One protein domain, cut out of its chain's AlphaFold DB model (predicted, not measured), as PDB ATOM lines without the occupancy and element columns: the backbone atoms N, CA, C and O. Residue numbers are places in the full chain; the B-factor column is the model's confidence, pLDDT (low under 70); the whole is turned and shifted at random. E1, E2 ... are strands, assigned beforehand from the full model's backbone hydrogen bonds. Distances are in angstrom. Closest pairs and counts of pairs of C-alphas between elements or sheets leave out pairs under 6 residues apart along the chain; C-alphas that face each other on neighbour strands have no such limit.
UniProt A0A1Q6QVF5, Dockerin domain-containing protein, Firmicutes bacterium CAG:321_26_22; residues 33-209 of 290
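Overview. This is residues 33 to 209 of the 290 residues of the protein "Dockerin domain-containing protein" of Firmicutes bacterium CAG:321_26_22 (UniProt A0A1Q6QVF5). The model is a long, flattened sandwich of two sheets, loosely made: a six-stranded sheet, E1 E2 E3 E8 E5 E6, curled like part of a barrel, bends partly round a smaller sheet, E7 E4 E9. Strands E1 and E2 come near E9 along one side, while the other side stays open, with E6 and E7 apart; the length runs from the turn of the E1-E2 hairpin to the loop of residues 174 to 197. The 177 printed residues hold nine strands, E1 to E9 along the chain, and no named helix; both sheets are antiparallel. The class is all strand, though named strands hold 74 residues. The whole is compact, with a radius of gyration of the C-alphas of 17.7 A, yet elongated, spanning 63 by 33 by 24 A.

Along the chain. Find C-alpha 38 at (271.969, 161.433, 307.991), where E1 begins and runs to 42. E2, residues 45 to 54, is 29.5 A long, and E3, 86 to 95, is 29.2 A. E4, 103 to 114, starts at C-alpha (261.421, 169.860, 306.075) and covers 31.4 A. Next come E5, 123 to 129, 20.8 A; E6, 132 to 138, 18.6 A; and the short E7, 150 to 152. E8, 165 to 173, is 26.8 A long; E9, 198 to 208, runs 31.6 A to C-alpha 208 at (259.028, 168.080, 309.520).

Arrangement. Begin at the edge strand E1 of the twisted larger sheet. E1, E2 and E3 form a meander, each strand the antiparallel neighbour of the one before. The pairing is staggered: E2 pairs with E1 over its residues 45 to 49, with N 47 and O 40 3.1 A apart, and with E3 over its residues 49 to 53, with N 50 and O 94 2.8 A apart, both within hydrogen-bond range. Look next at E3 and E8, where N 89 and O 169 are 2.9 A apart, then E8 and E5, N 128 and O 168, 2.8 A. In the hairpin E5 and E6, N 125 and O 137 are 2.9 A apart. In the smaller sheet, E4 is the inner strand: N 110 and O 201 of E9 are 2.8 A apart, and N 109 and O 151 of E7 2.8 A. Between the sheets, the closest C-alphas of E2 and E9 are those of Ile 47 and Ala 206, 7.4 A apart.

Size, cuts and confidence. The two farthest C-alphas, of Thr 44 and Lys 182, are 64.3 A apart. The printed part has no cut. The links E2 to E3, E6 to E7, E7 to E8 and E8 to E9 are long. Confidence is under 70 at residues 33 to 45 and 59 to 60.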
ATOM      1  N   GLY A  33     284.898 168.185 301.651       49.56
ATOM      2  CA  GLY A  33     284.881 166.893 302.345       49.56
ATOM      3  C   GLY A  33     283.445 166.432 302.620       49.56
ATOM      4  O   GLY A  33     282.600 167.248 302.992       49.56
ATOM      5  N   ASN A  34     283.161 165.136 302.445       43.81
ATOM      6  CA  ASN A  34     281.817 164.567 302.619       43.81
ATOM      7  C   ASN A  34     281.623 163.979 304.027       43.81
ATOM      8  O   ASN A  34     282.464 163.208 304.493       43.81
ATOM      9  N   PHE A  35     280.487 164.271 304.672       45.75
ATOM     10  CA  PHE A  35     279.944 163.434 305.749       45.75
ATOM     11  C   PHE A  35     279.011 162.363 305.162       45.75
ATOM     12  O   PHE A  35     278.422 162.559 304.098       45.75
ATOM     13  N   ASN A  36     278.834 161.237 305.860       44.22
ATOM     14  CA  ASN A  36     277.776 160.288 305.509       44.22
ATOM     15  C   ASN A  36     276.404 160.971 305.674       44.22
ATOM     16  O   ASN A  36     276.194 161.637 306.695       44.22
ATOM     17  N   PRO A  37     275.470 160.808 304.719       43.47
ATOM     18  CA  PRO A  37     274.133 161.377 304.834       43.47
ATOM     19  C   PRO A  37     273.446 160.873 306.108       43.47
ATOM     20  O   PRO A  37     273.484 159.682 306.424       43.47
ATOM     21  N   ILE A  38     272.811 161.787 306.845       48.47
ATOM     22  CA  ILE A  38     271.969 161.433 307.991       48.47
ATOM     23  C   ILE A  38     270.579 161.119 307.436       48.47
ATOM     24  O   ILE A  38     269.837 162.035 307.094       48.47
ATOM     25  N   GLY A  39     270.236 159.836 307.319       44.38
ATOM     26  CA  GLY A  39     268.864 159.411 307.042       44.38
ATOM     27  C   GLY A  39     268.058 159.376 308.339       44.38
ATOM     28  O   GLY A  39     268.326 158.546 309.205       44.38
ATOM     29  N   LEU A  40     267.079 160.271 308.489       49.72
ATOM     30  CA  LEU A  40     266.100 160.213 309.581       49.72
ATOM     31  C   LEU A  40     264.793 159.633 309.035       49.72
ATOM     32  O   LEU A  40     264.168 160.229 308.156       49.72
ATOM     33  N   ASN A  41     264.388 158.465 309.542       48.56
ATOM     34  CA  ASN A  41     263.118 157.840 309.184       48.56
ATOM     35  C   ASN A  41     261.996 158.461 310.027       48.56
ATOM     36  O   ASN A  41     261.861 158.156 311.212       48.56
ATOM     37  N   VAL A  42     261.219 159.365 309.431       51.16
ATOM     38  CA  VAL A  42     260.099 160.042 310.093       51.16
ATOM     39  C   VAL A  42     258.779 159.441 309.617       51.16
ATOM     40  O   VAL A  42     258.106 160.040 308.799       51.16
ATOM     41  N   GLY A  43     258.410 158.251 310.105       47.72
ATOM     42  CA  GLY A  43     257.061 157.643 310.040       47.72
ATOM     43  C   GLY A  43     256.443 157.326 308.660       47.72
ATOM     44  O   GLY A  43     255.707 156.350 308.548       47.72
ATOM     45  N   THR A  44     256.717 158.110 307.618       53.72
ATOM     46  CA  THR A  44     256.142 158.012 306.268       53.72
ATOM     47  C   THR A  44     257.107 158.446 305.150       53.72
ATOM     48  O   THR A  44     256.815 158.177 303.988       53.72
ATOM     49  N   ALA A  45     258.259 159.067 305.454       61.09
ATOM     50  CA  ALA A  45     259.286 159.445 304.470       61.09
ATOM     51  C   ALA A  45     260.673 159.661 305.117       61.09
ATOM     52  O   ALA A  45     260.781 159.883 306.323       61.09
ATOM     53  N   THR A  46     261.745 159.595 304.319       75.06
ATOM     54  CA  THR A  46     263.124 159.850 304.779       75.06
ATOM     55  C   THR A  46     263.489 161.315 304.552       75.06
ATOM     56  O   THR A  46     263.269 161.836 303.462       75.06
ATOM     57  N   ILE A  47     264.069 161.970 305.561       79.50
ATOM     58  CA  ILE A  47     264.753 163.257 305.377       79.50
ATOM     59  C   ILE A  47     266.215 162.977 305.051       79.50
ATOM     60  O   ILE A  47     266.898 162.292 305.815       79.50
ATOM     61  N   GLU A  48     266.699 163.548 303.955       81.50
ATOM     62  CA  GLU A  48     268.091 163.475 303.535       81.50
ATOM     63  C   GLU A  48     268.709 164.877 303.488       81.50
ATOM     64  O   GLU A  48     268.215 165.783 302.808       81.50
ATOM     65  N   ALA A  49     269.824 165.047 304.195       84.38
ATOM     66  CA  ALA A  49     270.659 166.239 304.125       84.38
ATOM     67  C   ALA A  49     272.076 165.844 303.707       84.38
ATOM     68  O   ALA A  49     272.677 164.934 304.283       84.38
ATOM     69  N   ASN A  50     272.612 166.550 302.716       85.50
ATOM     70  CA  ASN A  50     274.029 166.547 302.411       85.50
ATOM     71  C   ASN A  50     274.704 167.638 303.242       85.50
ATOM     72  O   ASN A  50     274.354 168.816 303.126       85.50
ATOM     73  N   ILE A  51     275.648 167.228 304.083       86.88
ATOM     74  CA  ILE A  51     276.448 168.128 304.903       86.88
ATOM     75  C   ILE A  51     277.885 167.973 304.455       86.88
ATOM     76  O   ILE A  51     278.452 166.877 304.485       86.88
ATOM     77  N   THR A  52     278.476 169.085 304.066       85.25
ATOM     78  CA  THR A  52     279.871 169.128 303.661       85.25
ATOM     79  C   THR A  52     280.589 170.253 304.379       85.25
ATOM     80  O   THR A  52     279.965 171.120 304.991       85.25
ATOM     81  N   TYR A  53     281.915 170.234 304.347       83.44
ATOM     82  CA  TYR A  53     282.729 171.278 304.953       83.44
ATOM     83  C   TYR A  53     283.739 171.842 303.962       83.44
ATOM     84  O   TYR A  53     284.155 171.164 303.018       83.44
ATOM     85  N   ASP A  54     284.097 173.108 304.171       82.50
ATOM     86  CA  ASP A  54     285.050 173.806 303.319       82.50
ATOM     87  C   ASP A  54     286.459 173.437 303.777       82.50
ATOM     88  O   ASP A  54     286.967 173.987 304.754       82.50
ATOM     89  N   SER A  55     287.093 172.498 303.072       79.50
ATOM     90  CA  SER A  55     288.430 172.022 303.444       79.50
ATOM     91  C   SER A  55     289.553 173.022 303.165       79.50
ATOM     92  O   SER A  55     290.694 172.770 303.539       79.50
ATOM     93  N   THR A  56     289.248 174.172 302.550       79.38
ATOM     94  CA  THR A  56     290.188 175.303 302.479       79.38
ATOM     95  C   THR A  56     290.185 176.132 303.762       79.38
ATOM     96  O   THR A  56     291.142 176.857 304.024       79.38
ATOM     97  N   VAL A  57     289.125 176.014 304.568       74.88
ATOM     98  CA  VAL A  57     288.947 176.756 305.819       74.88
ATOM     99  C   VAL A  57     289.161 175.871 307.043       74.88
ATOM    100  O   VAL A  57     289.758 176.314 308.021       74.88
ATOM    101  N   ASN A  58     288.674 174.634 307.008       77.69
ATOM    102  CA  ASN A  58     288.720 173.724 308.145       77.69
ATOM    103  C   ASN A  58     288.921 172.273 307.704       77.69
ATOM    104  O   ASN A  58     288.303 171.814 306.751       77.69
ATOM    105  N   GLU A  59     289.744 171.527 308.437       69.44
ATOM    106  CA  GLU A  59     289.912 170.084 308.245       69.44
ATOM    107  C   GLU A  59     288.682 169.302 308.754       69.44
ATOM    108  O   GLU A  59     287.729 169.876 309.287       69.44
ATOM    109  N   GLY A  60     288.694 167.968 308.625       66.69
ATOM    110  CA  GLY A  60     287.628 167.104 309.158       66.69
ATOM    111  C   GLY A  60     287.419 167.222 310.680       66.69
ATOM    112  O   GLY A  60     286.364 166.837 311.185       66.69
ATOM    113  N   ALA A  61     288.395 167.790 311.399       77.81
ATOM    114  CA  ALA A  61     288.279 168.267 312.772       77.81
ATOM    115  C   ALA A  61     288.933 169.654 312.897       77.81
ATOM    116  O   ALA A  61     290.010 169.883 312.354       77.81
ATOM    117  N   VAL A  62     288.308 170.572 313.640       86.38
ATOM    118  CA  VAL A  62     288.873 171.903 313.915       86.38
ATOM    119  C   VAL A  62     289.485 171.903 315.307       86.38
ATOM    120  O   VAL A  62     288.777 171.711 316.293       86.38
ATOM    121  N   THR A  63     290.799 172.108 315.375       88.00
ATOM    122  CA  THR A  63     291.571 172.083 316.623       88.00
ATOM    123  C   THR A  63     292.263 173.424 316.830       88.00
ATOM    124  O   THR A  63     292.938 173.922 315.932       88.00
ATOM    125  N   SER A  64     292.121 173.998 318.024       89.81
ATOM    126  CA  SER A  64     292.838 175.201 318.452       89.81
ATOM    127  C   SER A  64     293.469 174.934 319.815       89.81
ATOM    128  O   SER A  64     292.760 174.737 320.798       89.81
ATOM    129  N   ILE A  65     294.801 174.862 319.864       91.88
ATOM    130  CA  ILE A  65     295.570 174.579 321.083       91.88
ATOM    131  C   ILE A  65     296.457 175.786 321.366       91.88
ATOM    132  O   ILE A  65     297.297 176.131 320.539       91.88
ATOM    133  N   GLY A  66     296.258 176.428 322.518       92.00
ATOM    134  CA  GLY A  66     297.081 177.560 322.964       92.00
ATOM    135  C   GLY A  66     296.955 178.833 322.118       92.00
ATOM    136  O   GLY A  66     297.800 179.711 322.237       92.00
ATOM    137  N   LYS A  67     295.935 178.934 321.255       92.94
ATOM    138  CA  LYS A  67     295.741 180.079 320.348       92.94
ATOM    139  C   LYS A  67     294.582 181.000 320.730       92.94
ATOM    140  O   LYS A  67     294.556 182.139 320.294       92.94
ATOM    141  N   LEU A  68     293.627 180.534 321.540       93.50
ATOM    142  CA  LEU A  68     292.424 181.285 321.929       93.50
ATOM    143  C   LEU A  68     292.710 182.347 323.004       93.50
ATOM    144  O   LEU A  68     292.203 182.270 324.119       93.50
ATOM    145  N   TYR A  69     293.531 183.341 322.677       93.25
ATOM    146  CA  TYR A  69     293.689 184.520 323.526       93.25
ATOM    147  C   TYR A  69     292.470 185.446 323.403       93.25
ATOM    148  O   TYR A  69     291.869 185.500 322.324       93.25
ATOM    149  N   PRO A  70     292.112 186.202 324.460       95.44
ATOM    150  CA  PRO A  70     291.035 187.178 324.375       95.44
ATOM    151  C   PRO A  70     291.229 188.159 323.212       95.44
ATOM    152  O   PRO A  70     292.352 188.554 322.888       95.44
ATOM    153  N   ILE A  71     290.130 188.522 322.557       95.00
ATOM    154  CA  ILE A  71     290.120 189.419 321.401       95.00
ATOM    155  C   ILE A  71     288.931 190.377 321.478       95.00
ATOM    156  O   ILE A  71     287.815 189.982 321.817       95.00
ATOM    157  N   ALA A  72     289.156 191.644 321.130       94.75
ATOM    158  CA  ALA A  72     288.085 192.621 321.006       94.75
ATOM    159  C   ALA A  72     287.016 192.173 319.990       94.75
ATOM    160  O   ALA A  72     287.318 191.883 318.828       94.75
ATOM    161  N   ASP A  73     285.745 192.218 320.392       95.69
ATOM    162  CA  ASP A  73     284.599 191.818 319.558       95.69
ATOM    163  C   ASP A  73     284.534 192.535 318.202       95.69
ATOM    164  O   ASP A  73     284.037 191.977 317.218       95.69
ATOM    165  N   SER A  74     285.049 193.766 318.136       93.56
ATOM    166  CA  SER A  74     285.118 194.578 316.915       93.56
ATOM    167  C   SER A  74     286.044 193.993 315.844       93.56
ATOM    168  O   SER A  74     285.961 194.389 314.684       93.56
ATOM    169  N   LYS A  75     286.916 193.044 316.205       94.69
ATOM    170  CA  LYS A  75     287.785 192.302 315.279       94.69
ATOM    171  C   LYS A  75     287.170 190.989 314.795       94.69
ATOM    172  O   LYS A  75     287.721 190.367 313.891       94.69
ATOM    173  N   VAL A  76     286.036 190.572 315.361       96.31
ATOM    174  CA  VAL A  76     285.380 189.292 315.053       96.31
ATOM    175  C   VAL A  76     284.104 189.536 314.242       96.31
ATOM    176  O   VAL A  76     283.003 189.183 314.653       96.31
ATOM    177  N   THR A  77     284.220 190.193 313.090       90.69
ATOM    178  CA  THR A  77     283.061 190.611 312.282       90.69
ATOM    179  C   THR A  77     283.041 189.950 310.910       90.69
ATOM    180  O   THR A  77     284.040 189.982 310.194       90.69
ATOM    181  N   GLY A  78     281.877 189.442 310.503       92.88
ATOM    182  CA  GLY A  78     281.676 188.853 309.178       92.88
ATOM    183  C   GLY A  78     282.206 187.422 309.073       92.88
ATOM    184  O   GLY A  78     282.503 186.781 310.077       92.88
ATOM    185  N   ILE A  79     282.292 186.909 307.845       93.19
ATOM    186  CA  ILE A  79     282.620 185.498 307.578       93.19
ATOM    187  C   ILE A  79     284.114 185.230 307.334       93.19
ATOM    188  O   ILE A  79     284.563 184.089 307.452       93.19
ATOM    189  N   ASP A  80     284.897 186.271 307.048       89.81
ATOM    190  CA  ASP A  80     286.293 186.155 306.600       89.81
ATOM    191  C   ASP A  80     287.320 186.395 307.714       89.81
ATOM    192  O   ASP A  80     288.486 186.678 307.449       89.81
ATOM    193  N   VAL A  81     286.919 186.245 308.980       91.19
ATOM    194  CA  VAL A  81     287.831 186.396 310.123       91.19
ATOM    195  C   VAL A  81     288.986 185.391 309.993       91.19
ATOM    196  O   VAL A  81     288.765 184.179 309.916       91.19
ATOM    197  N   SER A  82     290.220 185.896 309.928       86.25
ATOM    198  CA  SER A  82     291.453 185.123 309.710       86.25
ATOM    199  C   SER A  82     292.422 185.233 310.897       86.25
ATOM    200  O   SER A  82     293.631 185.325 310.707       86.25
ATOM    201  N   ASN A  83     291.887 185.299 312.117       92.25
ATOM    202  CA  ASN A  83     292.662 185.434 313.348       92.25
ATOM    203  C   ASN A  83     292.684 184.099 314.109       92.25
ATOM    204  O   ASN A  83     291.629 183.516 314.343       92.25
ATOM    205  N   ASP A  84     293.872 183.652 314.519       92.31
ATOM    206  CA  ASP A  84     294.087 182.397 315.252       92.31
ATOM    207  C   ASP A  84     293.395 182.359 316.632       92.31
ATOM    208  O   ASP A  84     293.111 181.277 317.150       92.31
ATOM    209  N   ASN A  85     293.044 183.527 317.187       95.00
ATOM    210  CA  ASN A  85     292.251 183.678 318.411       95.00
ATOM    211  C   ASN A  85     290.754 183.390 318.207       95.00
ATOM    212  O   ASN A  85     289.964 183.525 319.140       95.00
ATOM    213  N   VAL A  86     290.329 183.039 316.992       96.00
ATOM    214  CA  VAL A  86     288.934 182.736 316.667       96.00
ATOM    215  C   VAL A  86     288.866 181.351 316.044       96.00
ATOM    216  O   VAL A  86     289.457 181.086 314.998       96.00
ATOM    217  N   ILE A  87     288.092 180.457 316.655       94.94
ATOM    218  CA  ILE A  87     287.717 179.206 316.002       94.94
ATOM    219  C   ILE A  87     286.699 179.542 314.918       94.94
ATOM    220  O   ILE A  87     285.649 180.117 315.203       94.94
ATOM    221  N   LYS A  88     286.994 179.135 313.684       94.06
ATOM    222  CA  LYS A  88     286.098 179.260 312.536       94.06
ATOM    223  C   LYS A  88     285.778 177.881 311.972       94.06
ATOM    224  O   LYS A  88     286.683 177.107 311.675       94.06
ATOM    225  N   VAL A  89     284.492 177.595 311.791       93.62
ATOM    226  CA  VAL A  89     284.013 176.386 311.110       93.62
ATOM    227  C   VAL A  89     283.070 176.787 309.989       93.62
ATOM    228  O   VAL A  89     282.029 177.393 310.237       93.62
ATOM    229  N   LYS A  90     283.418 176.427 308.756       93.19
ATOM    230  CA  LYS A  90     282.616 176.653 307.559       93.19
ATOM    231  C   LYS A  90     282.097 175.329 307.006       93.19
ATOM    232  O   LYS A  90     282.867 174.423 306.669       93.19
ATOM    233  N   PHE A  91     280.777 175.229 306.918       92.75
ATOM    234  CA  PHE A  91     280.074 174.038 306.449       92.75
ATOM    235  C   PHE A  91     278.880 174.414 305.575       92.75
ATOM    236  O   PHE A  91     278.425 175.554 305.576       92.75
ATOM    237  N   MET A  92     278.403 173.459 304.791       93.50
ATOM    238  CA  MET A  92     277.303 173.637 303.856       93.50
ATOM    239  C   MET A  92     276.241 172.580 304.112       93.50
ATOM    240  O   MET A  92     276.562 171.439 304.443       93.50
ATOM    241  N   VAL A  93     274.979 172.970 303.953       94.62
ATOM    242  CA  VAL A  93     273.817 172.100 304.141       94.62
ATOM    243  C   VAL A  93     272.955 172.177 302.891       94.62
ATOM    244  O   VAL A  93     272.616 173.263 302.430       94.62
ATOM    245  N   THR A  94     272.620 171.026 302.314       94.38
ATOM    246  CA  THR A  94     271.739 170.933 301.140       94.38
ATOM    247  C   THR A  94     270.765 169.777 301.320       94.38
ATOM    248  O   THR A  94     271.169 168.670 301.665       94.38
ATOM    249  N   GLY A  95     269.482 170.019 301.093       92.00
ATOM    250  CA  GLY A  95     268.439 168.999 301.070       92.00
ATOM    251  C   GLY A  95     268.316 168.302 299.719       92.00
ATOM    252  O   GLY A  95     268.931 168.695 298.728       92.00
ATOM    253  N   LYS A  96     267.466 167.277 299.660       90.88
ATOM    254  CA  LYS A  96     267.067 166.629 298.406       90.88
ATOM    255  C   LYS A  96     265.651 167.020 298.008       90.88
ATOM    256  O   LYS A  96     264.812 167.294 298.858       90.88
ATOM    257  N   SER A  97     265.364 166.978 296.707       90.06
ATOM    258  CA  SER A  97     264.019 167.219 296.165       90.06
ATOM    259  C   SER A  97     262.996 166.162 296.592       90.06
ATOM    260  O   SER A  97     261.799 166.393 296.481       90.06
ATOM    261  N   THR A  98     263.466 165.006 297.066       89.88
ATOM    262  CA  THR A  98     262.660 163.907 297.613       89.88
ATOM    263  C   THR A  98     262.279 164.110 299.078       89.88
ATOM    264  O   THR A  98     261.486 163.328 299.600       89.88
ATOM    265  N   ASN A  99     262.829 165.127 299.752       89.69
ATOM    266  CA  ASN A  99     262.477 165.412 301.137       89.69
ATOM    267  C   ASN A  99     260.997 165.808 301.249       89.69
ATOM    268  O   ASN A  99     260.467 166.471 300.353       89.69
ATOM    269  N   PRO A 100     260.333 165.469 302.366       88.44
ATOM    270  CA  PRO A 100     258.978 165.931 302.632       88.44
ATOM    271  C   PRO A 100     258.848 167.455 302.537       88.44
ATOM    272  O   PRO A 100     259.770 168.203 302.885       88.44
ATOM    273  N   ALA A 101     257.668 167.928 302.136       84.69
ATOM    274  CA  ALA A 101     257.342 169.346 302.232       84.69
ATOM    275  C   ALA A 101     257.496 169.835 303.685       84.69
ATOM    276  O   ALA A 101     257.208 169.097 304.630       84.69
ATOM    277  N   ASN A 102     257.929 171.086 303.864       86.44
ATOM    278  CA  ASN A 102     258.185 171.695 305.178       86.44
ATOM    279  C   ASN A 102     259.241 170.950 306.016       86.44
ATOM    280  O   ASN A 102     259.149 170.895 307.244       86.44
ATOM    281  N   THR A 103     260.243 170.356 305.363       91.81
ATOM    282  CA  THR A 103     261.421 169.860 306.075       91.81
ATOM    283  C   THR A 103     262.232 171.048 306.584       91.81
ATOM    284  O   THR A 103     262.647 171.912 305.813       91.81
ATOM    285  N   ILE A 104     262.471 171.070 307.889       93.56
ATOM    286  CA  ILE A 104     263.174 172.135 308.597       93.56
ATOM    287  C   ILE A 104     264.311 171.550 309.434       93.56
ATOM    288  O   ILE A 104     264.332 170.352 309.717       93.56
ATOM    289  N   TYR A 105     265.261 172.380 309.849       95.19
ATOM    290  CA  TYR A 105     266.351 171.950 310.716       95.19
ATOM    291  C   TYR A 105     266.845 173.046 311.647       95.19
ATOM    292  O   TYR A 105     266.772 174.235 311.335       95.19
ATOM    293  N   ASP A 106     267.412 172.615 312.766       96.00
ATOM    294  CA  ASP A 106     268.242 173.443 313.629       96.00
ATOM    295  C   ASP A 106     269.728 173.136 313.408       96.00
ATOM    296  O   ASP A 106     270.116 171.994 313.132       96.00
ATOM    297  N   VAL A 107     270.568 174.161 313.563       97.44
ATOM    298  CA  VAL A 107     272.014 173.979 313.742       97.44
ATOM    299  C   VAL A 107     272.276 173.960 315.242       97.44
ATOM    300  O   VAL A 107     271.934 174.914 315.942       97.44
ATOM    301  N   ALA A 108     272.887 172.891 315.746       96.50
ATOM    302  CA  ALA A 108     273.144 172.729 317.172       96.50
ATOM    303  C   ALA A 108     274.574 172.267 317.456       96.50
ATOM    304  O   ALA A 108     275.160 171.478 316.713       96.50
ATOM    305  N   LEU A 109     275.112 172.712 318.586       96.81
ATOM    306  CA  LEU A 109     276.264 172.095 319.230       96.81
ATOM    307  C   LEU A 109     275.780 170.920 320.083       96.81
ATOM    308  O   LEU A 109     274.817 171.040 320.838       96.81
ATOM    309  N   ARG A 110     276.443 169.770 319.958       95.50
ATOM    310  CA  ARG A 110     276.142 168.531 320.686       95.50
ATOM    311  C   ARG A 110     277.395 167.942 321.301       95.50
ATOM    312  O   ARG A 110     278.491 168.114 320.771       95.50
ATOM    313  N   ASN A 111     277.204 167.167 322.366       95.56
ATOM    314  CA  ASN A 111     278.285 166.552 323.130       95.56
ATOM    315  C   ASN A 111     279.273 167.617 323.626       95.56
ATOM    316  O   ASN A 111     280.484 167.407 323.566       95.56
ATOM    317  N   ILE A 112     278.741 168.767 324.043       95.12
ATOM    318  CA  ILE A 112     279.530 169.849 324.614       95.12
ATOM    319  C   ILE A 112     280.228 169.320 325.868       95.12
ATOM    320  O   ILE A 112     279.572 168.913 326.826       95.12
ATOM    321  N   LYS A 113     281.558 169.339 325.854       94.88
ATOM    322  CA  LYS A 113     282.399 169.207 327.042       94.88
ATOM    323  C   LYS A 113     283.100 170.538 327.216       94.88
ATOM    324  O   LYS A 113     283.926 170.902 326.382       94.88
ATOM    325  N   MET A 114     282.702 171.270 328.243       92.50
ATOM    326  CA  MET A 114     283.183 172.612 328.522       92.50
ATOM    327  C   MET A 114     283.479 172.703 330.007       92.50
ATOM    328  O   MET A 114     282.605 172.389 330.818       92.50
ATOM    329  N   GLU A 115     284.694 173.120 330.341       91.69
ATOM    330  CA  GLU A 115     285.022 173.454 331.720       91.69
ATOM    331  C   GLU A 115     284.195 174.640 332.204       91.69
ATOM    332  O   GLU A 115     283.837 175.550 331.455       91.69
ATOM    333  N   SER A 116     283.871 174.577 333.481       87.88
ATOM    334  CA  SER A 116     282.881 175.408 334.137       87.88
ATOM    335  C   SER A 116     283.255 176.904 334.061       87.88
ATOM    336  O   SER A 116     282.420 177.750 333.750       87.88
ATOM    337  N   GLU A 117     284.549 177.218 334.130       89.94
ATOM    338  CA  GLU A 117     285.108 178.567 334.002       89.94
ATOM    339  C   GLU A 117     284.937 179.188 332.610       89.94
ATOM    340  O   GLU A 117     285.057 180.400 332.474       89.94
ATOM    341  N   LEU A 118     284.662 178.395 331.568       92.88
ATOM    342  CA  LEU A 118     284.367 178.907 330.224       92.88
ATOM    343  C   LEU A 118     282.879 179.258 330.045       92.88
ATOM    344  O   LEU A 118     282.521 179.877 329.042       92.88
ATOM    345  N   LYS A 119     282.008 178.911 330.999       92.62
ATOM    346  CA  LYS A 119     280.564 179.188 330.941       92.62
ATOM    347  C   LYS A 119     280.254 180.619 331.388       92.62
ATOM    348  O   LYS A 119     279.685 180.856 332.449       92.62
ATOM    349  N   THR A 120     280.683 181.584 330.579       93.06
ATOM    350  CA  THR A 120     280.654 183.019 330.910       93.06
ATOM    351  C   THR A 120     280.121 183.854 329.747       93.06
ATOM    352  O   THR A 120     279.976 183.370 328.622       93.06
ATOM    353  N   THR A 121     279.854 185.133 330.007       94.62
ATOM    354  CA  THR A 121     279.431 186.101 328.981       94.62
ATOM    355  C   THR A 121     280.549 186.467 328.000       94.62
ATOM    356  O   THR A 121     280.261 186.913 326.886       94.62
ATOM    357  N   ASP A 122     281.810 186.250 328.379       95.50
ATOM    358  CA  ASP A 122     282.975 186.541 327.543       95.50
ATOM    359  C   ASP A 122     283.216 185.468 326.480       95.50
ATOM    360  O   ASP A 122     283.720 185.776 325.402       95.50
ATOM    361  N   VAL A 123     282.853 184.210 326.738       96.88
ATOM    362  CA  VAL A 123     283.003 183.137 325.748       96.88
ATOM    363  C   VAL A 123     281.818 183.194 324.795       96.88
ATOM    364  O   VAL A 123     280.690 182.863 325.161       96.88
ATOM    365  N   LYS A 124     282.065 183.653 323.568       98.06
ATOM    366  CA  LYS A 124     281.032 184.065 322.613       98.06
ATOM    367  C   LYS A 124     281.034 183.212 321.358       98.06
ATOM    368  O   LYS A 124     282.038 182.608 320.977       98.06
ATOM    369  N   TRP A 125     279.887 183.209 320.688       98.25
ATOM    370  CA  TRP A 125     279.729 182.582 319.389       98.25
ATOM    371  C   TRP A 125     278.829 183.390 318.450       98.25
ATOM    372  O   TRP A 125     277.953 184.149 318.871       98.25
ATOM    373  N   ARG A 126     279.043 183.205 317.145       98.50
ATOM    374  CA  ARG A 126     278.204 183.736 316.060       98.50
ATOM    375  C   ARG A 126     277.977 182.655 315.018       98.50
ATOM    376  O   ARG A 126     278.898 181.907 314.695       98.50
ATOM    377  N   LEU A 127     276.770 182.605 314.470       98.56
ATOM    378  CA  LEU A 127     276.436 181.767 313.330       98.56
ATOM    379  C   LEU A 127     275.986 182.661 312.179       98.56
ATOM    380  O   LEU A 127     275.019 183.408 312.297       98.56
ATOM    381  N   TYR A 128     276.683 182.571 311.056       98.38
ATOM    382  CA  TYR A 128     276.307 183.223 309.808       98.38
ATOM    383  C   TYR A 128     275.678 182.206 308.865       98.38
ATOM    384  O   TYR A 128     276.123 181.059 308.817       98.38
ATOM    385  N   LYS A 129     274.697 182.648 308.080       98.06
ATOM    386  CA  LYS A 129     274.082 181.910 306.977       98.06
ATOM    387  C   LYS A 129     274.168 182.749 305.709       98.06
ATOM    388  O   LYS A 129     273.716 183.889 305.692       98.06
ATOM    389  N   ASN A 130     274.747 182.191 304.650       97.12
ATOM    390  CA  ASN A 130     274.903 182.841 303.345       97.12
ATOM    391  C   ASN A 130     275.509 184.258 303.455       97.12
ATOM    392  O   ASN A 130     275.079 185.187 302.781       97.12
ATOM    393  N   GLY A 131     276.490 184.425 304.351       96.44
ATOM    394  CA  GLY A 131     277.176 185.699 304.604       96.44
ATOM    395  C   GLY A 131     276.482 186.646 305.591       96.44
ATOM    396  O   GLY A 131     277.101 187.608 306.034       96.44
ATOM    397  N   ILE A 132     275.239 186.369 305.988       97.50
ATOM    398  CA  ILE A 132     274.446 187.216 306.890       97.50
ATOM    399  C   ILE A 132     274.469 186.620 308.299       97.50
ATOM    400  O   ILE A 132     274.387 185.403 308.456       97.50
ATOM    401  N   LEU A 133     274.595 187.460 309.333       98.06
ATOM    402  CA  LEU A 133     274.503 187.005 310.724       98.06
ATOM    403  C   LEU A 133     273.107 186.422 310.963       98.06
ATOM    404  O   LEU A 133     272.115 187.135 310.839       98.06
ATOM    405  N   LEU A 134     273.042 185.132 311.285       98.06
ATOM    406  CA  LEU A 134     271.793 184.436 311.573       98.06
ATOM    407  C   LEU A 134     271.433 184.548 313.054       98.06
ATOM    408  O   LEU A 134     270.279 184.797 313.382       98.06
ATOM    409  N   SER A 135     272.419 184.350 313.927       98.25
ATOM    410  CA  SER A 135     272.252 184.366 315.381       98.25
ATOM    411  C   SER A 135     273.601 184.491 316.094       98.25
ATOM    412  O   SER A 135     274.672 184.290 315.508       98.25
ATOM    413  N   SER A 136     273.561 184.837 317.379       98.06
ATOM    414  CA  SER A 136     274.750 184.969 318.223       98.06
ATOM    415  C   SER A 136     274.425 184.739 319.691       98.06
ATOM    416  O   SER A 136     273.288 184.946 320.108       98.06
ATOM    417  N   GLY A 137     275.435 184.398 320.484       97.38
ATOM    418  CA  GLY A 137     275.264 184.181 321.913       97.38
ATOM    419  C   GLY A 137     276.581 184.050 322.662       97.38
ATOM    420  O   GLY A 137     277.652 184.382 322.148       97.38
ATOM    421  N   ASN A 138     276.479 183.559 323.890       97.25
ATOM    422  CA  ASN A 138     277.604 183.234 324.756       97.25
ATOM    423  C   ASN A 138     277.318 181.928 325.520       97.25
ATOM    424  O   ASN A 138     276.307 181.273 325.259       97.25
ATOM    425  N   PHE A 139     278.227 181.522 326.404       95.25
ATOM    426  CA  PHE A 139     278.113 180.282 327.182       95.25
ATOM    427  C   PHE A 139     277.736 180.523 328.651       95.25
ATOM    428  O   PHE A 139     277.860 179.613 329.469       95.25
ATOM    429  N   SER A 140     277.269 181.726 328.994       95.25
ATOM    430  CA  SER A 140     276.757 182.050 330.326       95.25
ATOM    431  C   SER A 140     275.515 181.214 330.663       95.25
ATOM    432  O   SER A 140     274.638 181.067 329.803       95.25
ATOM    433  N   PRO A 141     275.361 180.757 331.921       92.31
ATOM    434  CA  PRO A 141     274.088 180.226 332.417       92.31
ATOM    435  C   PRO A 141     272.908 181.176 332.211       92.31
ATOM    436  O   PRO A 141     271.793 180.723 331.945       92.31
ATOM    437  N   ASN A 142     273.155 182.488 332.264       93.25
ATOM    438  CA  ASN A 142     272.121 183.497 332.067       93.25
ATOM    439  C   ASN A 142     271.723 183.673 330.578       93.25
ATOM    440  O   ASN A 142     270.854 184.474 330.241       93.25
ATOM    441  N   PHE A 143     272.375 182.950 329.660       95.12
ATOM    442  CA  PHE A 143     272.000 182.882 328.246       95.12
ATOM    443  C   PHE A 143     271.278 181.572 327.915       95.12
ATOM    444  O   PHE A 143     270.214 181.593 327.294       95.12
ATOM    445  N   ASP A 144     271.870 180.436 328.295       92.19
ATOM    446  CA  ASP A 144     271.311 179.098 328.088       92.19
ATOM    447  C   ASP A 144     271.990 178.099 329.043       92.19
ATOM    448  O   ASP A 144     273.218 178.006 329.076       92.19
ATOM    449  N   THR A 145     271.215 177.314 329.790       84.00
ATOM    450  CA  THR A 145     271.737 176.328 330.754       84.00
ATOM    451  C   THR A 145     272.409 175.120 330.101       84.00
ATOM    452  O   THR A 145     273.058 174.334 330.789       84.00
ATOM    453  N   MET A 146     272.307 174.965 328.773       84.88
ATOM    454  CA  MET A 146     272.918 173.867 328.010       84.88
ATOM    455  C   MET A 146     272.535 172.471 328.523       84.88
ATOM    456  O   MET A 146     273.383 171.586 328.692       84.88
ATOM    457  N   SER A 147     271.238 172.246 328.731       78.38
ATOM    458  CA  SER A 147     270.712 170.936 329.128       78.38
ATOM    459  C   SER A 147     271.166 169.822 328.166       78.38
ATOM    460  O   SER A 147     271.135 169.970 326.939       78.38
ATOM    461  N   ASN A 148     271.590 168.680 328.720       83.12
ATOM    462  CA  ASN A 148     272.050 167.498 327.974       83.12
ATOM    463  C   ASN A 148     273.237 167.750 327.018       83.12
ATOM    464  O   ASN A 148     273.319 167.142 325.941       83.12
ATOM    465  N   SER A 149     274.156 168.654 327.383       90.69
ATOM    466  CA  SER A 149     275.345 168.991 326.582       90.69
ATOM    467  C   SER A 149     274.996 169.423 325.150       90.69
ATOM    468  O   SER A 149     275.684 169.060 324.180       90.69
ATOM    469  N   ARG A 150     273.886 170.157 325.011       93.12
ATOM    470  CA  ARG A 150     273.336 170.644 323.746       93.12
ATOM    471  C   ARG A 150     273.104 172.149 323.815       93.12
ATOM    472  O   ARG A 150     272.560 172.643 324.791       93.12
ATOM    473  N   MET A 151     273.434 172.849 322.733       95.31
ATOM    474  CA  MET A 151     273.063 174.250 322.526       95.31
ATOM    475  C   MET A 151     272.541 174.425 321.104       95.31
ATOM    476  O   MET A 151     273.219 174.055 320.146       95.31
ATOM    477  N   VAL A 152     271.345 174.992 320.959       96.44
ATOM    478  CA  VAL A 152     270.805 175.351 319.640       96.44
ATOM    479  C   VAL A 152     271.324 176.723 319.252       96.44
ATOM    480  O   VAL A 152     271.199 177.689 320.011       96.44
ATOM    481  N   LEU A 153     271.917 176.792 318.065       97.94
ATOM    482  CA  LEU A 153     272.480 178.018 317.524       97.94
ATOM    483  C   LEU A 153     271.428 178.806 316.744       97.94
ATOM    484  O   LEU A 153     271.471 180.023 316.749       97.94
ATOM    485  N   THR A 154     270.475 178.147 316.094       97.56
ATOM    486  CA  THR A 154     269.387 178.786 315.344       97.56
ATOM    487  C   THR A 154     268.269 179.283 316.263       97.56
ATOM    488  O   THR A 154     267.656 178.500 316.978       97.56
ATOM    489  N   ASP A 155     267.938 180.577 316.204       96.31
ATOM    490  CA  ASP A 155     266.826 181.135 316.997       96.31
ATOM    491  C   ASP A 155     265.448 180.754 316.432       96.31
ATOM    492  O   ASP A 155     264.419 180.876 317.090       96.31
ATOM    493  N   THR A 156     265.399 180.294 315.185       96.06
ATOM    494  CA  THR A 156     264.226 179.702 314.535       96.06
ATOM    495  C   THR A 156     264.729 178.684 313.515       96.06
ATOM    496  O   THR A 156     265.740 178.945 312.847       96.06
ATOM    497  N   GLN A 157     264.043 177.543 313.359       96.19
ATOM    498  CA  GLN A 157     264.470 176.525 312.395       96.19
ATOM    499  C   GLN A 157     264.615 177.088 310.975       96.19
ATOM    500  O   GLN A 157     263.880 177.974 310.531       96.19
ATOM    501  N   GLN A 158     265.555 176.517 310.238       97.06
ATOM    502  CA  GLN A 158     265.857 176.834 308.850       97.06
ATOM    503  C   GLN A 158     265.140 175.858 307.918       97.06
ATOM    504  O   GLN A 158     264.917 174.710 308.287       97.06
ATOM    505  N   ASP A 159     264.780 176.295 306.711       95.38
ATOM    506  CA  ASP A 159     264.214 175.388 305.705       95.38
ATOM    507  C   ASP A 159     265.316 174.533 305.087       95.38
ATOM    508  O   ASP A 159     266.337 175.063 304.644       95.38
ATOM    509  N   LEU A 160     265.096 173.221 305.004       94.69
ATOM    510  CA  LEU A 160     265.981 172.327 304.268       94.69
ATOM    511  C   LEU A 160     265.561 172.290 302.797       94.69
ATOM    512  O   LEU A 160     264.691 171.514 302.403       94.69
ATOM    513  N   THR A 161     266.192 173.131 301.982       94.25
ATOM    514  CA  THR A 161     265.897 173.243 300.545       94.25
ATOM    515  C   THR A 161     266.937 172.520 299.691       94.25
ATOM    516  O   THR A 161     267.987 172.121 300.185       94.25
ATOM    517  N   THR A 162     266.678 172.369 298.391       94.62
ATOM    518  CA  THR A 162     267.671 171.868 297.422       94.62
ATOM    519  C   THR A 162     268.777 172.875 297.105       94.62
ATOM    520  O   THR A 162     269.764 172.507 296.473       94.62
ATOM    521  N   SER A 163     268.626 174.133 297.526       95.12
ATOM    522  CA  SER A 163     269.696 175.125 297.439       95.12
ATOM    523  C   SER A 163     270.684 174.913 298.577       95.12
ATOM    524  O   SER A 163     270.292 174.643 299.713       95.12
ATOM    525  N   THR A 164     271.969 175.041 298.272       95.38
ATOM    526  CA  THR A 164     273.021 174.917 299.276       95.38
ATOM    527  C   THR A 164     273.087 176.170 300.138       95.38
ATOM    528  O   THR A 164     273.442 177.244 299.655       95.38
ATOM    529  N   ASP A 165     272.808 176.010 301.427       97.00
ATOM    530  CA  ASP A 165     273.079 177.028 302.434       97.00
ATOM    531  C   ASP A 165     274.521 176.891 302.933       97.00
ATOM    532  O   ASP A 165     274.964 175.800 303.295       97.00
ATOM    533  N   THR A 166     275.252 178.004 302.989       96.44
ATOM    534  CA  THR A 166     276.595 178.079 303.578       96.44
ATOM    535  C   THR A 166     276.520 178.661 304.980       96.44
ATOM    536  O   THR A 166     275.950 179.732 305.178       96.44
ATOM    537  N   TYR A 167     277.162 178.000 305.935       97.56
ATOM    538  CA  TYR A 167     277.255 178.430 307.321       97.56
ATOM    539  C   TYR A 167     278.691 178.723 307.727       97.56
ATOM    540  O   TYR A 167     279.614 178.004 307.342       97.56
ATOM    541  N   VAL A 168     278.863 179.755 308.553       97.12
ATOM    542  CA  VAL A 168     280.122 180.044 309.250       97.12
ATOM    543  C   VAL A 168     279.831 180.194 310.736       97.12
ATOM    544  O   VAL A 168     279.131 181.118 311.147       97.12
ATOM    545  N   PHE A 169     280.358 179.270 311.531       97.56
ATOM    546  CA  PHE A 169     280.355 179.332 312.986       97.56
ATOM    547  C   PHE A 169     281.668 179.944 313.468       97.56
ATOM    548  O   PHE A 169     282.743 179.472 313.090       97.56
ATOM    549  N   LEU A 170     281.569 180.974 314.303       97.62
ATOM    550  CA  LEU A 170     282.693 181.592 314.994       97.62
ATOM    551  C   LEU A 170     282.565 181.358 316.495       97.62
ATOM    552  O   LEU A 170     281.468 181.487 317.037       97.62
ATOM    553  N   PHE A 171     283.685 181.084 317.153       97.62
ATOM    554  CA  PHE A 171     283.803 180.967 318.603       97.62
ATOM    555  C   PHE A 171     285.078 181.672 319.069       97.62
ATOM    556  O   PHE A 171     286.144 181.465 318.485       97.62
ATOM    557  N   TRP A 172     284.976 182.507 320.101       97.88
ATOM    558  CA  TRP A 172     286.108 183.266 320.638       97.88
ATOM    559  C   TRP A 172     285.897 183.631 322.109       97.88
ATOM    560  O   TRP A 172     284.797 183.505 322.647       97.88
ATOM    561  N   ILE A 173     286.964 184.116 322.742       97.44
ATOM    562  CA  ILE A 173     286.911 184.748 324.061       97.44
ATOM    563  C   ILE A 173     286.966 186.260 323.843       97.44
ATOM    564  O   ILE A 173     287.927 186.778 323.278       97.44
ATOM    565  N   SER A 174     285.917 186.962 324.248       96.69
ATOM    566  CA  SER A 174     285.840 188.419 324.226       96.69
ATOM    567  C   SER A 174     286.851 188.999 325.195       96.69
ATOM    568  O   SER A 174     286.911 188.585 326.342       96.69
ATOM    569  N   GLU A 175     287.599 190.001 324.767       94.50
ATOM    570  CA  GLU A 175     288.472 190.766 325.653       94.50
ATOM    571  C   GLU A 175     287.639 191.631 326.614       94.50
ATOM    572  O   GLU A 175     286.861 192.479 326.171       94.50
ATOM    573  N   SER A 176     287.780 191.415 327.929       91.50
ATOM    574  CA  SER A 176     287.036 192.191 328.940       91.50
ATOM    575  C   SER A 176     287.615 193.586 329.171       91.50
ATOM    576  O   SER A 176     286.929 194.437 329.734       91.50
ATOM    577  N   CYS A 177     288.869 193.834 328.780       89.44
ATOM    578  CA  CYS A 177     289.461 195.165 328.824       89.44
ATOM    579  C   CYS A 177     289.899 195.621 327.439       89.44
ATOM    580  O   CYS A 177     290.967 195.261 326.962       89.44
ATOM    581  N   THR A 178     289.073 196.440 326.800       84.75
ATOM    582  CA  THR A 178     289.379 196.982 325.476       84.75
ATOM    583  C   THR A 178     289.955 198.394 325.598       84.75
ATOM    584  O   THR A 178     289.520 199.177 326.440       84.75
ATOM    585  N   GLY A 179     290.922 198.745 324.744       81.38
ATOM    586  CA  GLY A 179     291.502 200.093 324.702       81.38
ATOM    587  C   GLY A 179     292.818 200.231 325.473       81.38
ATOM    588  O   GLY A 179     293.731 199.431 325.281       81.38
ATOM    589  N   ASP A 180     292.957 201.292 326.274       85.31
ATOM    590  CA  ASP A 180     294.184 201.547 327.042       85.31
ATOM    591  C   ASP A 180     294.267 200.591 328.241       85.31
ATOM    592  O   ASP A 180     293.416 200.603 329.130       85.31
ATOM    593  N   ILE A 181     295.337 199.797 328.303       85.75
ATOM    594  CA  ILE A 181     295.585 198.837 329.386       85.75
ATOM    595  C   ILE A 181     295.569 199.489 330.782       85.75
ATOM    596  O   ILE A 181     295.278 198.833 331.778       85.75
ATOM    597  N   LYS A 182     295.850 200.794 330.878       89.19
ATOM    598  CA  LYS A 182     295.841 201.537 332.146       89.19
ATOM    599  C   LYS A 182     294.449 201.692 332.753       89.19
ATOM    600  O   LYS A 182     294.354 201.976 333.942       89.19
ATOM    601  N   THR A 183     293.389 201.541 331.959       87.19
ATOM    602  CA  THR A 183     292.006 201.616 332.454       87.19
ATOM    603  C   THR A 183     291.483 200.268 332.945       87.19
ATOM    604  O   THR A 183     290.403 200.213 333.528       87.19
ATOM    605  N   CYS A 184     292.233 199.184 332.727       88.81
ATOM    606  CA  CYS A 184     291.864 197.857 333.200       88.81
ATOM    607  C   CYS A 184     292.056 197.745 334.710       88.81
ATOM    608  O   CYS A 184     293.070 198.178 335.258       88.81
ATOM    609  N   THR A 185     291.115 197.085 335.374       87.50
ATOM    610  CA  THR A 185     291.221 196.751 336.794       87.50
ATOM    611  C   THR A 185     291.303 195.238 336.981       87.50
ATOM    612  O   THR A 185     291.211 194.464 336.025       87.50
ATOM    613  N   SER A 186     291.460 194.787 338.227       83.62
ATOM    614  CA  SER A 186     291.427 193.361 338.563       83.62
ATOM    615  C   SER A 186     290.113 192.681 338.169       83.62
ATOM    616  O   SER A 186     290.128 191.478 337.923       83.62
ATOM    617  N   SER A 187     289.005 193.422 338.037       81.38
ATOM    618  CA  SER A 187     287.727 192.865 337.575       81.38
ATOM    619  C   SER A 187     287.742 192.466 336.098       81.38
ATOM    620  O   SER A 187     286.888 191.701 335.669       81.38
ATOM    621  N   ASN A 188     288.700 192.967 335.308       88.31
ATOM    622  CA  ASN A 188     288.868 192.599 333.902       88.31
ATOM    623  C   ASN A 188     289.835 191.418 333.711       88.31
ATOM    624  O   ASN A 188     290.197 191.099 332.580       88.31
ATOM    625  N   ASN A 189     290.319 190.804 334.794       87.06
ATOM    626  CA  ASN A 189     291.274 189.707 334.716       87.06
ATOM    627  C   ASN A 189     290.612 188.442 334.141       87.06
ATOM    628  O   ASN A 189     289.660 187.912 334.704       87.06
ATOM    629  N   GLN A 190     291.173 187.928 333.045       91.69
ATOM    630  CA  GLN A 190     290.676 186.749 332.329       91.69
ATOM    631  C   GLN A 190     291.593 185.513 332.459       91.69
ATOM    632  O   GLN A 190     291.435 184.536 331.726       91.69
ATOM    633  N   ASN A 191     292.529 185.494 333.420       91.06
ATOM    634  CA  ASN A 191     293.453 184.369 333.649       91.06
ATOM    635  C   ASN A 191     292.736 183.045 333.951       91.06
ATOM    636  O   ASN A 191     293.309 181.979 333.737       91.06
ATOM    637  N   ARG A 192     291.480 183.101 334.408       89.38
ATOM    638  CA  ARG A 192     290.620 181.930 334.636       89.38
ATOM    639  C   ARG A 192     290.449 181.024 333.408       89.38
ATOM    640  O   ARG A 192     290.131 179.853 333.571       89.38
ATOM    641  N   TYR A 193     290.673 181.538 332.196       92.94
ATOM    642  CA  TYR A 193     290.553 180.760 330.956       92.94
ATOM    643  C   TYR A 193     291.823 179.990 330.576       92.94
ATOM    644  O   TYR A 193     291.806 179.191 329.639       92.94
ATOM    645  N   ILE A 194     292.938 180.218 331.275       92.75
ATOM    646  CA  ILE A 194     294.208 179.552 330.977       92.75
ATOM    647  C   ILE A 194     294.073 178.048 331.237       92.75
ATOM    648  O   ILE A 194     293.558 177.625 332.268       92.75
ATOM    649  N   ASN A 195     294.579 177.240 330.299       93.00
ATOM    650  CA  ASN A 195     294.544 175.774 330.337       93.00
ATOM    651  C   ASN A 195     293.132 175.169 330.409       93.00
ATOM    652  O   ASN A 195     292.995 174.009 330.794       93.00
ATOM    653  N   LYS A 196     292.105 175.931 330.013       94.81
ATOM    654  CA  LYS A 196     290.731 175.444 329.924       94.81
ATOM    655  C   LYS A 196     290.407 174.862 328.560       94.81
ATOM    656  O   LYS A 196     290.981 175.242 327.538       94.81
ATOM    657  N   SER A 197     289.469 173.926 328.555       95.19
ATOM    658  CA  SER A 197     289.126 173.115 327.398       95.19
ATOM    659  C   SER A 197     287.643 173.194 327.037       95.19
ATOM    660  O   SER A 197     286.743 173.185 327.880       95.19
ATOM    661  N   PHE A 198     287.395 173.242 325.729       95.19
ATOM    662  CA  PHE A 198     286.074 173.156 325.122       95.19
ATOM    663  C   PHE A 198     286.124 172.191 323.941       95.19
ATOM    664  O   PHE A 198     287.031 172.244 323.110       95.19
ATOM    665  N   SER A 199     285.124 171.322 323.836       96.00
ATOM    666  CA  SER A 199     284.885 170.515 322.643       96.00
ATOM    667  C   SER A 199     283.391 170.329 322.414       96.00
ATOM    668  O   SER A 199     282.613 170.215 323.359       96.00
ATOM    669  N   ALA A 200     282.985 170.289 321.148       96.00
ATOM    670  CA  ALA A 200     281.611 170.037 320.741       96.00
ATOM    671  C   ALA A 200     281.574 169.470 319.317       96.00
ATOM    672  O   ALA A 200     282.559 169.514 318.578       96.00
ATOM    673  N   LYS A 201     280.415 168.954 318.914       93.81
ATOM    674  CA  LYS A 201     280.102 168.582 317.530       93.81
ATOM    675  C   LYS A 201     279.026 169.512 316.997       93.81
ATOM    676  O   LYS A 201     277.980 169.628 317.628       93.81
ATOM    677  N   ILE A 202     279.231 170.100 315.822       92.88
ATOM    678  CA  ILE A 202     278.140 170.748 315.086       92.88
ATOM    679  C   ILE A 202     277.283 169.644 314.461       92.88
ATOM    680  O   ILE A 202     277.802 168.748 313.792       92.88
ATOM    681  N   LYS A 203     275.975 169.683 314.708       92.19
ATOM    682  CA  LYS A 203     274.994 168.757 314.144       92.19
ATOM    683  C   LYS A 203     273.813 169.508 313.547       92.19
ATOM    684  O   LYS A 203     273.433 170.574 314.025       92.19
ATOM    685  N   ILE A 204     273.227 168.887 312.529       92.81
ATOM    686  CA  ILE A 204     271.953 169.287 311.943       92.81
ATOM    687  C   ILE A 204     270.863 168.414 312.552       92.81
ATOM    688  O   ILE A 204     270.934 167.185 312.496       92.81
ATOM    689  N   GLU A 205     269.871 169.054 313.154       91.75
ATOM    690  CA  GLU A 205     268.733 168.393 313.786       91.75
ATOM    691  C   GLU A 205     267.492 168.649 312.931       91.75
ATOM    692  O   GLU A 205     266.834 169.679 313.063       91.75
ATOM    693  N   ALA A 206     267.220 167.740 311.990       90.50
ATOM    694  CA  ALA A 206     266.132 167.898 311.030       90.50
ATOM    695  C   ALA A 206     264.795 167.355 311.559       90.50
ATOM    696  O   ALA A 206     264.743 166.372 312.299       90.50
ATOM    697  N   SER A 207     263.703 167.992 311.147       86.81
ATOM    698  CA  SER A 207     262.330 167.600 311.462       86.81
ATOM    699  C   SER A 207     261.360 168.077 310.371       86.81
ATOM    700  O   SER A 207     261.752 168.762 309.429       86.81
ATOM    701  N   THR A 208     260.084 167.706 310.478       79.75
ATOM    702  CA  THR A 208     259.028 168.080 309.520       79.75
ATOM    703  C   THR A 208     257.840 168.685 310.260       79.75
ATOM    704  O   THR A 208     256.982 167.934 310.725       79.75
ATOM    705  N   LYS A 209     257.797 170.016 310.415       81.25
ATOM    706  CA  LYS A 209     256.692 170.793 311.024       81.25
ATOM    707  C   LYS A 209     256.795 172.266 310.610       81.25
ATOM    708  O   LYS A 209     257.715 172.658 309.900       81.25
TER     709      LYS A 209